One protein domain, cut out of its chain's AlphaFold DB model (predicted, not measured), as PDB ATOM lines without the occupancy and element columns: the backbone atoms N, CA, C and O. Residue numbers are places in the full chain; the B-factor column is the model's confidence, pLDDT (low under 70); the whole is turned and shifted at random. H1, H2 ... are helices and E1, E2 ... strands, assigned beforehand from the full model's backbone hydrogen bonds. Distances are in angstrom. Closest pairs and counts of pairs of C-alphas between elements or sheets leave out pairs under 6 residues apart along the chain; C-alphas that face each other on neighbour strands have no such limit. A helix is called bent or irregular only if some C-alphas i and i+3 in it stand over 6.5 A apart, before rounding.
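Overview. This is residues 391 to 490 of the 491 residues of an uncharacterized protein of Candidatus Woesearchaeota archaeon CG_4_10_14_0_2_um_filter_33_13 (UniProt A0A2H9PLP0). A small body of crossed helices is built on H4 and H6, with H6 set across H4 near its middle and leading away to H1. H3 packs across the beginning of H4, H5 packs across its farther half, and the small hairpin of E1 and E2, which leads straight into H4, has E1 beside H1. The printed part has 100 residues, with six named helices and two named strands in the order H1 H2 H3 E1 E2 H4 H5 H6; the sheet order is E1 - E2, antiparallel, and the class is mostly helix. The whole is compact, with a radius of gyration of the C-alphas of 13.0 A and spans of 39 by 27 by 23 A.

Along the chain. H1, residues 398 to 406, begins at C-alpha 398 (100.083, 72.526, 108.964) and measures 12.0 A. H2 is residues 417 to 421 and H3 residues 425 to 430. E1, residues 432 to 434, and E2, residues 441 to 443, follow. H4, residues 444 to 459, is the longest helix, 24.2 A from C-alpha 444 (111.462, 83.984, 109.651) to C-alpha 459; it is only just irregular, with C-alphas 452 and 455 6.6 A apart. H5 is residues 465 to 471. H6, residues 478 to 489, measures 16.5 A and ends at C-alpha 489 (104.540, 71.986, 111.129).

Arrangement. H4 and H6 are the hubs, touching three helices each. They touch each other about perpendicular, at 86 degrees, through residues 448 to 452 of H4; the closest C-alphas are those of Ser 452 and Val 481, 6.2 A. H5 touches H4 at 71 degrees, only just about perpendicular, with Ala 453 and Ala 469 closest, 5.2 A between C-alphas. H3 touches H4 at residues 444 to 448 of H4, Arg 429 and Gln 445 being closest at 4.3 A between C-alphas. H6 touches H1 with residues 485 to 489, about perpendicular at 75 degrees; the closest C-alphas, of Arg 402 and Ala 489, are 4.4 A apart. H2 is close to H1 but not clearly touching, its closest C-alphas being those of Phe 406 and His 417, 6.5 A. In the hairpin E1 and E2, N 433 and O 442 are 2.8 A apart, within hydrogen-bond range. The closest C-alphas of H1 and E1, of Met 404 and Arg 434, are 4.6 A apart. Every O i to N i+4 pair is within range in H1, H2, H3, H5 and H6, and 10 of 12 in H4.

Size, cuts and confidence. The C-alphas farthest apart, of Glu 413 and Glu 462, are 39.8 A apart. The printed part has no cut and no long link. The mean pLDDT of the printed part is 84.4, and residue 475 is under 70.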
ATOM      1  N   THR A 391      99.822  87.240 103.219       77.75
ATOM      2  CA  THR A 391      98.457  87.442 103.710       77.75
ATOM      3  C   THR A 391      97.400  86.642 102.952       77.75
ATOM      4  O   THR A 391      96.288  86.501 103.447       77.75
ATOM      5  N   GLU A 392      97.725  86.134 101.762       79.19
ATOM      6  CA  GLU A 392      96.860  85.288 100.930       79.19
ATOM      7  C   GLU A 392      97.093  83.787 101.196       79.19
ATOM      8  O   GLU A 392      96.374  82.939 100.670       79.19
ATOM      9  N   VAL A 393      98.103  83.447 102.003       83.56
ATOM     10  CA  VAL A 393      98.461  82.073 102.362       83.56
ATOM     11  C   VAL A 393      97.835  81.721 103.709       83.56
ATOM     12  O   VAL A 393      98.008  82.452 104.685       83.56
ATOM     13  N   ASP A 394      97.164  80.568 103.802       83.00
ATOM     14  CA  ASP A 394      96.687  80.064 105.093       83.00
ATOM     15  C   ASP A 394      97.860  79.562 105.942       83.00
ATOM     16  O   ASP A 394      98.247  78.393 105.929       83.00
ATOM     17  N   LEU A 395      98.429  80.481 106.715       83.25
ATOM     18  CA  LEU A 395      99.495  80.205 107.667       83.25
ATOM     19  C   LEU A 395      99.049  79.333 108.854       83.25
ATOM     20  O   LEU A 395      99.897  78.934 109.650       83.25
ATOM     21  N   HIS A 396      97.757  79.013 109.007       81.50
ATOM     22  CA  HIS A 396      97.313  78.007 109.969       81.50
ATOM     23  C   HIS A 396      97.343  76.578 109.431       81.50
ATOM     24  O   HIS A 396      97.292  75.670 110.272       81.50
ATOM     25  N   ASP A 397      97.448  76.377 108.112       87.00
ATOM     26  CA  ASP A 397      97.551  75.057 107.491       87.00
ATOM     27  C   ASP A 397      98.902  74.405 107.855       87.00
ATOM     28  O   ASP A 397      99.968  74.864 107.415       87.00
ATOM     29  N   PRO A 398      98.888  73.302 108.633       87.31
ATOM     30  CA  PRO A 398     100.083  72.526 108.964       87.31
ATOM     31  C   PRO A 398     100.902  72.117 107.738       87.31
ATOM     32  O   PRO A 398     102.127  72.057 107.798       87.31
ATOM     33  N   THR A 399     100.235  71.839 106.619       87.88
ATOM     34  CA  THR A 399     100.851  71.363 105.380       87.88
ATOM     35  C   THR A 399     101.668  72.463 104.719       87.88
ATOM     36  O   THR A 399     102.793  72.214 104.286       87.88
ATOM     37  N   VAL A 400     101.125  73.681 104.670       88.38
ATOM     38  CA  VAL A 400     101.812  74.862 104.132       88.38
ATOM     39  C   VAL A 400     103.038  75.178 104.977       88.38
ATOM     40  O   VAL A 400     104.145  75.240 104.440       88.38
ATOM     41  N   LEU A 401     102.869  75.292 106.299       90.00
ATOM     42  CA  LEU A 401     103.981  75.551 107.212       90.00
ATOM     43  C   LEU A 401     105.051  74.471 107.088       90.00
ATOM     44  O   LEU A 401     106.230  74.783 106.949       90.00
ATOM     45  N   ARG A 402     104.655  73.197 107.056       89.69
ATOM     46  CA  ARG A 402     105.591  72.093 106.872       89.69
ATOM     47  C   ARG A 402     106.391  72.260 105.583       89.69
ATOM     48  O   ARG A 402     107.614  72.240 105.650       89.69
ATOM     49  N   ARG A 403     105.752  72.490 104.431       90.56
ATOM     50  CA  ARG A 403     106.481  72.734 103.172       90.56
ATOM     51  C   ARG A 403     107.459  73.906 103.307       90.56
ATOM     52  O   ARG A 403     108.623  73.752 102.962       90.56
ATOM     53  N   MET A 404     107.024  75.024 103.885       91.06
ATOM     54  CA  MET A 404     107.870  76.203 104.099       91.06
ATOM     55  C   MET A 404     109.103  75.918 104.964       91.06
ATOM     56  O   MET A 404     110.209  76.338 104.621       91.06
ATOM     57  N   LEU A 405     108.921  75.193 106.071       90.25
ATOM     58  CA  LEU A 405     109.990  74.845 107.008       90.25
ATOM     59  C   LEU A 405     110.954  73.792 106.443       90.25
ATOM     60  O   LEU A 405     112.149  73.859 106.711       90.25
ATOM     61  N   PHE A 406     110.473  72.845 105.631       88.94
ATOM     62  CA  PHE A 406     111.327  71.844 104.974       88.94
ATOM     63  C   PHE A 406     112.261  72.439 103.910       88.94
ATOM     64  O   PHE A 406     113.277  71.834 103.583       88.94
ATOM     65  N   HIS A 407     111.938  73.628 103.401       90.75
ATOM     66  CA  HIS A 407     112.756  74.374 102.446       90.75
ATOM     67  C   HIS A 407     113.369  75.633 103.077       90.75
ATOM     68  O   HIS A 407     113.598  76.634 102.393       90.75
ATOM     69  N   ALA A 408     113.625  75.593 104.388       91.44
ATOM     70  CA  ALA A 408     114.296  76.670 105.094       91.44
ATOM     71  C   ALA A 408     115.744  76.838 104.614       91.44
ATOM     72  O   ALA A 408     116.465  75.863 104.398       91.44
ATOM     73  N   THR A 409     116.188  78.086 104.496       91.44
ATOM     74  CA  THR A 409     117.584  78.430 104.212       91.44
ATOM     75  C   THR A 409     118.111  79.436 105.226       91.44
ATOM     76  O   THR A 409     117.365  80.290 105.706       91.44
ATOM     77  N   LEU A 410     119.396  79.357 105.555       90.38
ATOM     78  CA  LEU A 410     120.093  80.334 106.388       90.38
ATOM     79  C   LEU A 410     121.373  80.734 105.665       90.38
ATOM     80  O   LEU A 410     122.132  79.874 105.242       90.38
ATOM     81  N   GLU A 411     121.566  82.038 105.453       86.69
ATOM     82  CA  GLU A 411     122.723  82.568 104.704       86.69
ATOM     83  C   GLU A 411     122.879  81.966 103.287       86.69
ATOM     84  O   GLU A 411     123.948  82.010 102.692       86.69
ATOM     85  N   GLY A 412     121.780  81.462 102.710       82.94
ATOM     86  CA  GLY A 412     121.737  80.853 101.376       82.94
ATOM     87  C   GLY A 412     121.910  79.331 101.361       82.94
ATOM     88  O   GLY A 412     121.646  78.713 100.332       82.94
ATOM     89  N   GLU A 413     122.268  78.714 102.487       87.75
ATOM     90  CA  GLU A 413     122.411  77.261 102.609       87.75
ATOM     91  C   GLU A 413     121.116  76.616 103.109       87.75
ATOM     92  O   GLU A 413     120.401  77.186 103.937       87.75
ATOM     93  N   THR A 414     120.777  75.431 102.589       86.56
ATOM     94  CA  THR A 414     119.604  74.670 103.050       86.56
ATOM     95  C   THR A 414     119.814  74.228 104.487       86.56
ATOM     96  O   THR A 414     120.797  73.557 104.786       86.56
ATOM     97  N   LEU A 415     118.872  74.572 105.360       85.06
ATOM     98  CA  LEU A 415     118.970  74.272 106.778       85.06
ATOM     99  C   LEU A 415     118.346  72.892 107.058       85.06
ATOM    100  O   LEU A 415     117.144  72.715 106.836       85.06
ATOM    101  N   PRO A 416     119.123  71.890 107.516       83.25
ATOM    102  CA  PRO A 416     118.609  70.549 107.765       83.25
ATOM    103  C   PRO A 416     117.487  70.537 108.807       83.25
ATOM    104  O   PRO A 416     117.504  71.279 109.788       83.25
ATOM    105  N   HIS A 417     116.544  69.608 108.652       77.69
ATOM    106  CA  HIS A 417     115.371  69.462 109.524       77.69
ATOM    107  C   HIS A 417     115.718  69.422 111.030       77.69
ATOM    108  O   HIS A 417     115.081  70.094 111.842       77.69
ATOM    109  N   ASN A 418     116.768  68.681 111.401       77.81
ATOM    110  CA  ASN A 418     117.218  68.549 112.792       77.81
ATOM    111  C   ASN A 418     117.865  69.828 113.340       77.81
ATOM    112  O   ASN A 418     117.824  70.065 114.547       77.81
ATOM    113  N   GLU A 419     118.454  70.653 112.478       80.38
ATOM    114  CA  GLU A 419     119.030  71.936 112.874       80.38
ATOM    115  C   GLU A 419     117.936  72.982 113.067       80.38
ATOM    116  O   GLU A 419     118.002  73.745 114.022       80.38
ATOM    117  N   LEU A 420     116.877  72.960 112.246       80.00
ATOM    118  CA  LEU A 420     115.748  73.884 112.394       80.00
ATOM    119  C   LEU A 420     114.978  73.629 113.690       80.00
ATOM    120  O   LEU A 420     114.613  74.570 114.390       80.00
ATOM    121  N   LYS A 421     114.771  72.350 114.028       78.94
ATOM    122  CA  LYS A 421     114.120  71.926 115.275       78.94
ATOM    123  C   LYS A 421     114.862  72.412 116.523       78.94
ATOM    124  O   LYS A 421     114.234  72.762 117.517       78.94
ATOM    125  N   ASN A 422     116.191  72.428 116.461       80.69
ATOM    126  CA  ASN A 422     117.055  72.862 117.558       80.69
ATOM    127  C   ASN A 422     117.501  74.325 117.420       80.69
ATOM    128  O   ASN A 422     118.292  74.803 118.235       80.69
ATOM    129  N   ALA A 423     117.020  75.035 116.393       79.44
ATOM    130  CA  ALA A 423     117.426  76.399 116.129       79.44
ATOM    131  C   ALA A 423     116.975  77.299 117.278       79.44
ATOM    132  O   ALA A 423     115.837  77.240 117.742       79.44
ATOM    133  N   GLY A 424     117.860  78.184 117.729       83.62
ATOM    134  CA  GLY A 424     117.456  79.251 118.638       83.62
ATOM    135  C   GLY A 424     116.573  80.277 117.920       83.62
ATOM    136  O   GLY A 424     116.658  80.457 116.704       83.62
ATOM    137  N   ILE A 425     115.798  81.053 118.681       85.75
ATOM    138  CA  ILE A 425     114.939  82.128 118.147       85.75
ATOM    139  C   ILE A 425     115.666  83.100 117.203       85.75
ATOM    140  O   ILE A 425     115.089  83.587 116.234       85.75
ATOM    141  N   GLN A 426     116.947  83.373 117.456       86.69
ATOM    142  CA  GLN A 426     117.750  84.262 116.615       86.69
ATOM    143  C   GLN A 426     118.087  83.639 115.255       86.69
ATOM    144  O   GLN A 426     118.098  84.350 114.255       86.69
ATOM    145  N   GLN A 427     118.333  82.328 115.206       87.56
ATOM    146  CA  GLN A 427     118.570  81.607 113.954       87.56
ATOM    147  C   GLN A 427     117.271  81.496 113.153       87.56
ATOM    148  O   GLN A 427     117.262  81.830 111.972       87.56
ATOM    149  N   PHE A 428     116.156  81.156 113.810       89.38
ATOM    150  CA  PHE A 428     114.844  81.088 113.161       89.38
ATOM    151  C   PHE A 428     114.452  82.426 112.521       89.38
ATOM    152  O   PHE A 428     114.010  82.465 111.380       89.38
ATOM    153  N   ARG A 429     114.678  83.550 113.218       88.31
ATOM    154  CA  ARG A 429     114.393  84.893 112.684       88.31
ATOM    155  C   ARG A 429     115.205  85.246 111.438       88.31
ATOM    156  O   ARG A 429     114.696  85.982 110.593       88.31
ATOM    157  N   LYS A 430     116.451  84.772 111.362       90.38
ATOM    158  CA  LYS A 430     117.377  85.023 110.247       90.38
ATOM    159  C   LYS A 430     117.171  84.066 109.071       90.38
ATOM    160  O   LYS A 430     117.593  84.394 107.966       90.38
ATOM    161  N   ALA A 431     116.539  82.916 109.298       92.25
ATOM    162  CA  ALA A 431     116.223  81.966 108.244       92.25
ATOM    163  C   ALA A 431     115.200  82.544 107.252       92.25
ATOM    164  O   ALA A 431     114.401  83.423 107.590       92.25
ATOM    165  N   ARG A 432     115.210  82.033 106.023       93.69
ATOM    166  CA  ARG A 432     114.178  82.261 105.009       93.69
ATOM    167  C   ARG A 432     113.414  80.974 104.765       93.69
ATOM    168  O   ARG A 432     114.023  79.916 104.645       93.69
ATOM    169  N   PHE A 433     112.098  81.077 104.672       92.50
ATOM    170  CA  PHE A 433     111.188  79.955 104.502       92.50
ATOM    171  C   PHE A 433     110.466  80.073 103.171       92.50
ATOM    172  O   PHE A 433     109.861  81.110 102.890       92.50
ATOM    173  N   ARG A 434     110.509  79.002 102.376       90.69
ATOM    174  CA  ARG A 434     109.958  78.994 101.022       90.69
ATOM    175  C   ARG A 434     108.929  77.888 100.841       90.69
ATOM    176  O   ARG A 434     109.255  76.727 101.041       90.69
ATOM    177  N   ASP A 435     107.719  78.214 100.393       90.00
ATOM    178  CA  ASP A 435     106.774  77.194  99.926       90.00
ATOM    179  C   ASP A 435     107.010  76.938  98.428       90.00
ATOM    180  O   ASP A 435     106.705  77.806  97.608       90.00
ATOM    181  N   PRO A 436     107.540  75.773  98.018       83.62
ATOM    182  CA  PRO A 436     107.766  75.470  96.605       83.62
ATOM    183  C   PRO A 436     106.467  75.373  95.791       83.62
ATOM    184  O   PRO A 436     106.511  75.566  94.579       83.62
ATOM    185  N   ALA A 437     105.319  75.093  96.424       83.44
ATOM    186  CA  ALA A 437     104.043  74.960  95.719       83.44
ATOM    187  C   ALA A 437     103.492  76.319  95.258       83.44
ATOM    188  O   ALA A 437     102.995  76.455  94.138       83.44
ATOM    189  N   THR A 438     103.600  77.329  96.121       81.25
ATOM    190  CA  THR A 438     103.070  78.680  95.882       81.25
ATOM    191  C   THR A 438     104.146  79.672  95.432       81.25
ATOM    192  O   THR A 438     103.829  80.680  94.807       81.25
ATOM    193  N   GLY A 439     105.423  79.383  95.697       82.75
ATOM    194  CA  GLY A 439     106.556  80.263  95.407       82.75
ATOM    195  C   GLY A 439     106.800  81.342  96.467       82.75
ATOM    196  O   GLY A 439     107.712  82.148  96.294       82.75
ATOM    197  N   VAL A 440     106.019  81.356  97.551       87.56
ATOM    198  CA  VAL A 440     106.153  82.306  98.665       87.56
ATOM    199  C   VAL A 440     107.512  82.125  99.322       87.56
ATOM    200  O   VAL A 440     107.882  81.001  99.646       87.56
ATOM    201  N   ASP A 441     108.233  83.223  99.543       88.50
ATOM    202  CA  ASP A 441     109.519  83.250 100.242       88.50
ATOM    203  C   ASP A 441     109.521  84.396 101.257       88.50
ATOM    204  O   ASP A 441     109.351  85.565 100.897       88.50
ATOM    205  N   ILE A 442     109.682  84.054 102.533       90.00
ATOM    206  CA  ILE A 442     109.544  84.985 103.650       90.00
ATOM    207  C   ILE A 442     110.657  84.801 104.680       90.00
ATOM    208  O   ILE A 442     111.052  83.688 105.022       90.00
ATOM    209  N   ALA A 443     111.145  85.914 105.230       91.25
ATOM    210  CA  ALA A 443     112.057  85.881 106.367       91.25
ATOM    211  C   ALA A 443     111.341  85.363 107.623       91.25
ATOM    212  O   ALA A 443     110.196  85.731 107.891       91.25
ATOM    213  N   GLY A 444     112.030  84.578 108.446       90.25
ATOM    214  CA  GLY A 444     111.462  83.984 109.651       90.25
ATOM    215  C   GLY A 444     110.903  85.002 110.630       90.25
ATOM    216  O   GLY A 444     109.835  84.787 111.193       90.25
ATOM    217  N   GLN A 445     111.550  86.162 110.767       89.75
ATOM    218  CA  GLN A 445     110.986  87.268 111.541       89.75
ATOM    219  C   GLN A 445     109.605  87.700 111.024       89.75
ATOM    220  O   GLN A 445     108.687  87.870 111.822       89.75
ATOM    221  N   SER A 446     109.446  87.876 109.712       88.94
ATOM    222  CA  SER A 446     108.169  88.274 109.115       88.94
ATOM    223  C   SER A 446     107.130  87.162 109.242       88.94
ATOM    224  O   SER A 446     105.999  87.447 109.619       88.94
ATOM    225  N   LEU A 447     107.515  85.898 109.035       90.50
ATOM    226  CA  LEU A 447     106.631  84.748 109.251       90.50
ATOM    227  C   LEU A 447     106.068  84.733 110.679       90.50
ATOM    228  O   LEU A 447     104.870  84.547 110.859       90.50
ATOM    229  N   MET A 448     106.909  84.986 111.685       88.94
ATOM    230  CA  MET A 448     106.475  85.067 113.083       88.94
ATOM    231  C   MET A 448     105.505  86.226 113.321       88.94
ATOM    232  O   MET A 448     104.495  86.040 113.993       88.94
ATOM    233  N   ILE A 449     105.784  87.403 112.758       88.38
ATOM    234  CA  ILE A 449     104.912  88.577 112.886       88.38
ATOM    235  C   ILE A 449     103.526  88.266 112.306       88.38
ATOM    236  O   ILE A 449     102.533  88.353 113.032       88.38
ATOM    237  N   TYR A 450     103.464  87.826 111.047       88.00
ATOM    238  CA  TYR A 450     102.202  87.514 110.374       88.00
ATOM    239  C   TYR A 450     101.458  86.367 111.064       88.00
ATOM    240  O   TYR A 450     100.265  86.490 111.323       88.00
ATOM    241  N   PHE A 451     102.151  85.293 111.457       88.94
ATOM    242  CA  PHE A 451     101.529  84.185 112.183       88.94
ATOM    243  C   PHE A 451     100.946  84.631 113.534       88.94
ATOM    244  O   PHE A 451      99.855  84.212 113.917       88.94
ATOM    245  N   SER A 452     101.649  85.508 114.257       87.56
ATOM    246  CA  SER A 452     101.198  86.002 115.561       87.56
ATOM    247  C   SER A 452      99.930  86.860 115.480       87.56
ATOM    248  O   SER A 452      99.105  86.808 116.393       87.56
ATOM    249  N   ALA A 453      99.755  87.590 114.375       86.06
ATOM    250  CA  ALA A 453      98.617  88.472 114.138       86.06
ATOM    251  C   ALA A 453      97.333  87.720 113.732       86.06
ATOM    252  O   ALA A 453      96.238  88.257 113.897       86.06
ATOM    253  N   LEU A 454      97.429  86.463 113.271       83.69
ATOM    254  CA  LEU A 454      96.271  85.667 112.828       83.69
ATOM    255  C   LEU A 454      95.195  85.498 113.911       83.69
ATOM    256  O   LEU A 454      94.006  85.475 113.603       83.69
ATOM    257  N   TYR A 455      95.601  85.376 115.178       79.38
ATOM    258  CA  TYR A 455      94.668  85.241 116.300       79.38
ATOM    259  C   TYR A 455      93.789  86.482 116.459       79.38
ATOM    260  O   TYR A 455      92.585  86.363 116.646       79.38
ATOM    261  N   TYR A 456      94.383  87.664 116.299       81.38
ATOM    262  CA  TYR A 456      93.663  88.928 116.385       81.38
ATOM    263  C   TYR A 456      92.671  89.090 115.228       81.38
ATOM    264  O   TYR A 456      91.527  89.462 115.453       81.38
ATOM    265  N   VAL A 457      93.067  88.732 114.002       80.94
ATOM    266  CA  VAL A 457      92.177  88.762 112.823       80.94
ATOM    267  C   VAL A 457      90.991  87.799 112.973       80.94
ATOM    268  O   VAL A 457      89.890  88.083 112.507       80.94
ATOM    269  N   LYS A 458      91.184  86.661 113.654       78.81
ATOM    270  CA  LYS A 458      90.098  85.714 113.957       78.81
ATOM    271  C   LYS A 458      89.091  86.246 114.973       78.81
ATOM    272  O   LYS A 458      87.929  85.875 114.890       78.81
ATOM    273  N   GLU A 459      89.532  87.064 115.921       81.06
ATOM    274  CA  GLU A 459      88.666  87.699 116.924       81.06
ATOM    275  C   GLU A 459      88.034  89.001 116.400       81.06
ATOM    276  O   GLU A 459      86.964  89.403 116.852       81.06
ATOM    277  N   HIS A 460      88.671  89.634 115.411       81.44
ATOM    278  CA  HIS A 460      88.281  90.917 114.834       81.44
ATOM    279  C   HIS A 460      88.232  90.831 113.304       81.44
ATOM    280  O   HIS A 460      89.121  91.322 112.610       81.44
ATOM    281  N   HIS A 461      87.160  90.227 112.784       73.56
ATOM    282  CA  HIS A 461      86.964  89.943 111.354       73.56
ATOM    283  C   HIS A 461      87.011  91.169 110.422       73.56
ATOM    284  O   HIS A 461      87.137  91.005 109.212       73.56
ATOM    285  N   GLU A 462      86.899  92.381 110.964       79.25
ATOM    286  CA  GLU A 462      86.948  93.638 110.208       79.25
ATOM    287  C   GLU A 462      88.381  94.136 109.945       79.25
ATOM    288  O   GLU A 462      88.573  95.030 109.126       79.25
ATOM    289  N   VAL A 463      89.390  93.567 110.617       78.25
ATOM    290  CA  VAL A 463      90.789  94.007 110.519       78.25
ATOM    291  C   VAL A 463      91.593  93.050 109.640       78.25
ATOM    292  O   VAL A 463      91.652  91.847 109.896       78.25
ATOM    293  N   GLY A 464      92.266  93.586 108.620       80.06
ATOM    294  CA  GLY A 464      93.129  92.801 107.734       80.06
ATOM    295  C   GLY A 464      94.408  92.304 108.420       80.06
ATOM    296  O   GLY A 464      94.920  92.927 109.348       80.06
ATOM    297  N   LEU A 465      94.983  91.198 107.932       79.62
ATOM    298  CA  LEU A 465      96.193  90.614 108.529       79.62
ATOM    299  C   LEU A 465      97.408  91.548 108.479       79.62
ATOM    300  O   LEU A 465      98.176  91.602 109.439       79.62
ATOM    301  N   ASP A 466      97.562  92.308 107.396       80.12
ATOM    302  CA  ASP A 466      98.639  93.292 107.275       80.12
ATOM    303  C   ASP A 466      98.475  94.450 108.270       80.12
ATOM    304  O   ASP A 466      99.431  94.847 108.933       80.12
ATOM    305  N   GLU A 467      97.243  94.929 108.457       81.06
ATOM    306  CA  GLU A 467      96.911  95.966 109.436       81.06
ATOM    307  C   GLU A 467      97.148  95.480 110.876       81.06
ATOM    308  O   GLU A 467      97.792  96.168 111.673       81.06
ATOM    309  N   ALA A 468      96.711  94.262 111.200       81.75
ATOM    310  CA  ALA A 468      96.916  93.657 112.514       81.75
ATOM    311  C   ALA A 468      98.408  93.484 112.854       81.75
ATOM    312  O   ALA A 468      98.831  93.790 113.975       81.75
ATOM    313  N   ALA A 469      99.210  93.029 111.884       80.88
ATOM    314  CA  ALA A 469     100.643  92.804 112.042       80.88
ATOM    315  C   ALA A 469     101.462  94.106 112.083       80.88
ATOM    316  O   ALA A 469     102.301  94.285 112.973       80.88
ATOM    317  N   ASN A 470     101.234  95.012 111.130       77.94
ATOM    318  CA  ASN A 470     102.131  96.139 110.879       77.94
ATOM    319  C   ASN A 470     101.639  97.466 111.468       77.94
ATOM    320  O   ASN A 470     102.475  98.270 111.871       77.94
ATOM    321  N   ALA A 471     100.324  97.703 111.544       77.06
ATOM    322  CA  ALA A 471      99.765  98.967 112.040       77.06
ATOM    323  C   ALA A 471      99.354  98.894 113.520       77.06
ATOM    324  O   ALA A 471      99.614  99.820 114.286       77.06
ATOM    325  N   LEU A 472      98.738  97.784 113.938       78.31
ATOM    326  CA  LEU A 472      98.246  97.593 115.309       78.31
ATOM    327  C   LEU A 472      99.222  96.830 116.216       78.31
ATOM    328  O   LEU A 472      98.984  96.743 117.424       78.31
ATOM    329  N   HIS A 473     100.296  96.274 115.642       78.56
ATOM    330  CA  HIS A 473     101.336  95.506 116.336       78.56
ATOM    331  C   HIS A 473     100.775  94.421 117.276       78.56
ATOM    332  O   HIS A 473     101.264  94.224 118.391       78.56
ATOM    333  N   LYS A 474      99.716  93.726 116.846       79.44
ATOM    334  CA  LYS A 474      99.062  92.679 117.638       79.44
ATOM    335  C   LYS A 474      99.790  91.354 117.440       79.44
ATOM    336  O   LYS A 474      99.895  90.861 116.323       79.44
ATOM    337  N   GLY A 475     100.274  90.766 118.530       69.44
ATOM    338  CA  GLY A 475     100.981  89.491 118.477       69.44
ATOM    339  C   GLY A 475     101.336  88.928 119.851       69.44
ATOM    340  O   GLY A 475     101.290  89.619 120.869       69.44
ATOM    341  N   LYS A 476     101.684  87.639 119.869       73.94
ATOM    342  CA  LYS A 476     102.228  86.922 121.032       73.94
ATOM    343  C   LYS A 476     103.749  87.114 121.126       73.94
ATOM    344  O   LYS A 476     104.392  87.574 120.184       73.94
ATOM    345  N   SER A 477     104.349  86.714 122.250       73.06
ATOM    346  CA  SER A 477     105.808  86.720 122.397       73.06
ATOM    347  C   SER A 477     106.482  85.827 121.347       73.06
ATOM    348  O   SER A 477     106.022  84.722 121.053       73.06
ATOM    349  N   ASN A 478     107.609  86.291 120.804       76.31
ATOM    350  CA  ASN A 478     108.313  85.617 119.710       76.31
ATOM    351  C   ASN A 478     108.642  84.141 120.024       76.31
ATOM    352  O   ASN A 478     108.516  83.286 119.153       76.31
ATOM    353  N   SER A 479     109.014  83.811 121.265       76.88
ATOM    354  CA  SER A 479     109.350  82.429 121.643       76.88
ATOM    355  C   SER A 479     108.132  81.499 121.632       76.88
ATOM    356  O   SER A 479     108.247  80.350 121.216       76.88
ATOM    357  N   ALA A 480     106.959  81.989 122.045       81.25
ATOM    358  CA  ALA A 480     105.721  81.212 121.999       81.25
ATOM    359  C   ALA A 480     105.267  80.981 120.549       81.25
ATOM    360  O   ALA A 480     104.916  79.865 120.179       81.25
ATOM    361  N   VAL A 481     105.359  82.018 119.711       85.38
ATOM    362  CA  VAL A 481     105.005  81.961 118.284       85.38
ATOM    363  C   VAL A 481     105.877  80.967 117.520       85.38
ATOM    364  O   VAL A 481     105.360  80.162 116.754       85.38
ATOM    365  N   MET A 482     107.192  80.990 117.747       87.81
ATOM    366  CA  MET A 482     108.116  80.050 117.111       87.81
ATOM    367  C   MET A 482     107.768  78.595 117.451       87.81
ATOM    368  O   MET A 482     107.677  77.763 116.551       87.81
ATOM    369  N   ASN A 483     107.531  78.299 118.732       86.12
ATOM    370  CA  ASN A 483     107.165  76.952 119.172       86.12
ATOM    371  C   ASN A 483     105.815  76.503 118.590       86.12
ATOM    372  O   ASN A 483     105.672  75.343 118.210       86.12
ATOM    373  N   GLU A 484     104.837  77.406 118.475       87.31
ATOM    374  CA  GLU A 484     103.545  77.115 117.838       87.31
ATOM    375  C   GLU A 484     103.690  76.809 116.338       87.31
ATOM    376  O   GLU A 484     103.052  75.876 115.846       87.31
ATOM    377  N   ILE A 485     104.545  77.547 115.616       88.94
ATOM    378  CA  ILE A 485     104.838  77.298 114.194       88.94
ATOM    379  C   ILE A 485     105.501  75.927 114.016       88.94
ATOM    380  O   ILE A 485     105.042  75.132 113.195       88.94
ATOM    381  N   LEU A 486     106.546  75.632 114.800       87.94
ATOM    382  CA  LEU A 486     107.253  74.347 114.758       87.94
ATOM    383  C   LEU A 486     106.310  73.184 115.092       87.94
ATOM    384  O   LEU A 486     106.213  72.228 114.321       87.94
ATOM    385  N   GLY A 487     105.538  73.311 116.175       85.56
ATOM    386  CA  GLY A 487     104.584  72.290 116.602       85.56
ATOM    387  C   GLY A 487     103.490  72.025 115.566       85.56
ATOM    388  O   GLY A 487     103.177  70.868 115.287       85.56
ATOM    389  N   LYS A 488     102.943  73.069 114.926       86.44
ATOM    390  CA  LYS A 488     101.971  72.904 113.830       86.44
ATOM    391  C   LYS A 488     102.581  72.276 112.583       86.44
ATOM    392  O   LYS A 488     101.903  71.500 111.925       86.44
ATOM    393  N   ALA A 489     103.835  72.581 112.262       84.81
ATOM    394  CA  ALA A 489     104.540  71.986 111.129       84.81
ATOM    395  C   ALA A 489     104.988  70.528 111.382       84.81
ATOM    396  O   ALA A 489     105.427  69.855 110.444       84.81
ATOM    397  N   GLY A 490     104.866  70.033 112.623       80.00
ATOM    398  CA  GLY A 490     105.227  68.673 113.030       80.00
ATOM    399  C   GLY A 490     106.704  68.488 113.391       80.00
ATOM    400  O   GLY A 490     107.234  67.399 113.171       80.00
TER     401      GLY A 490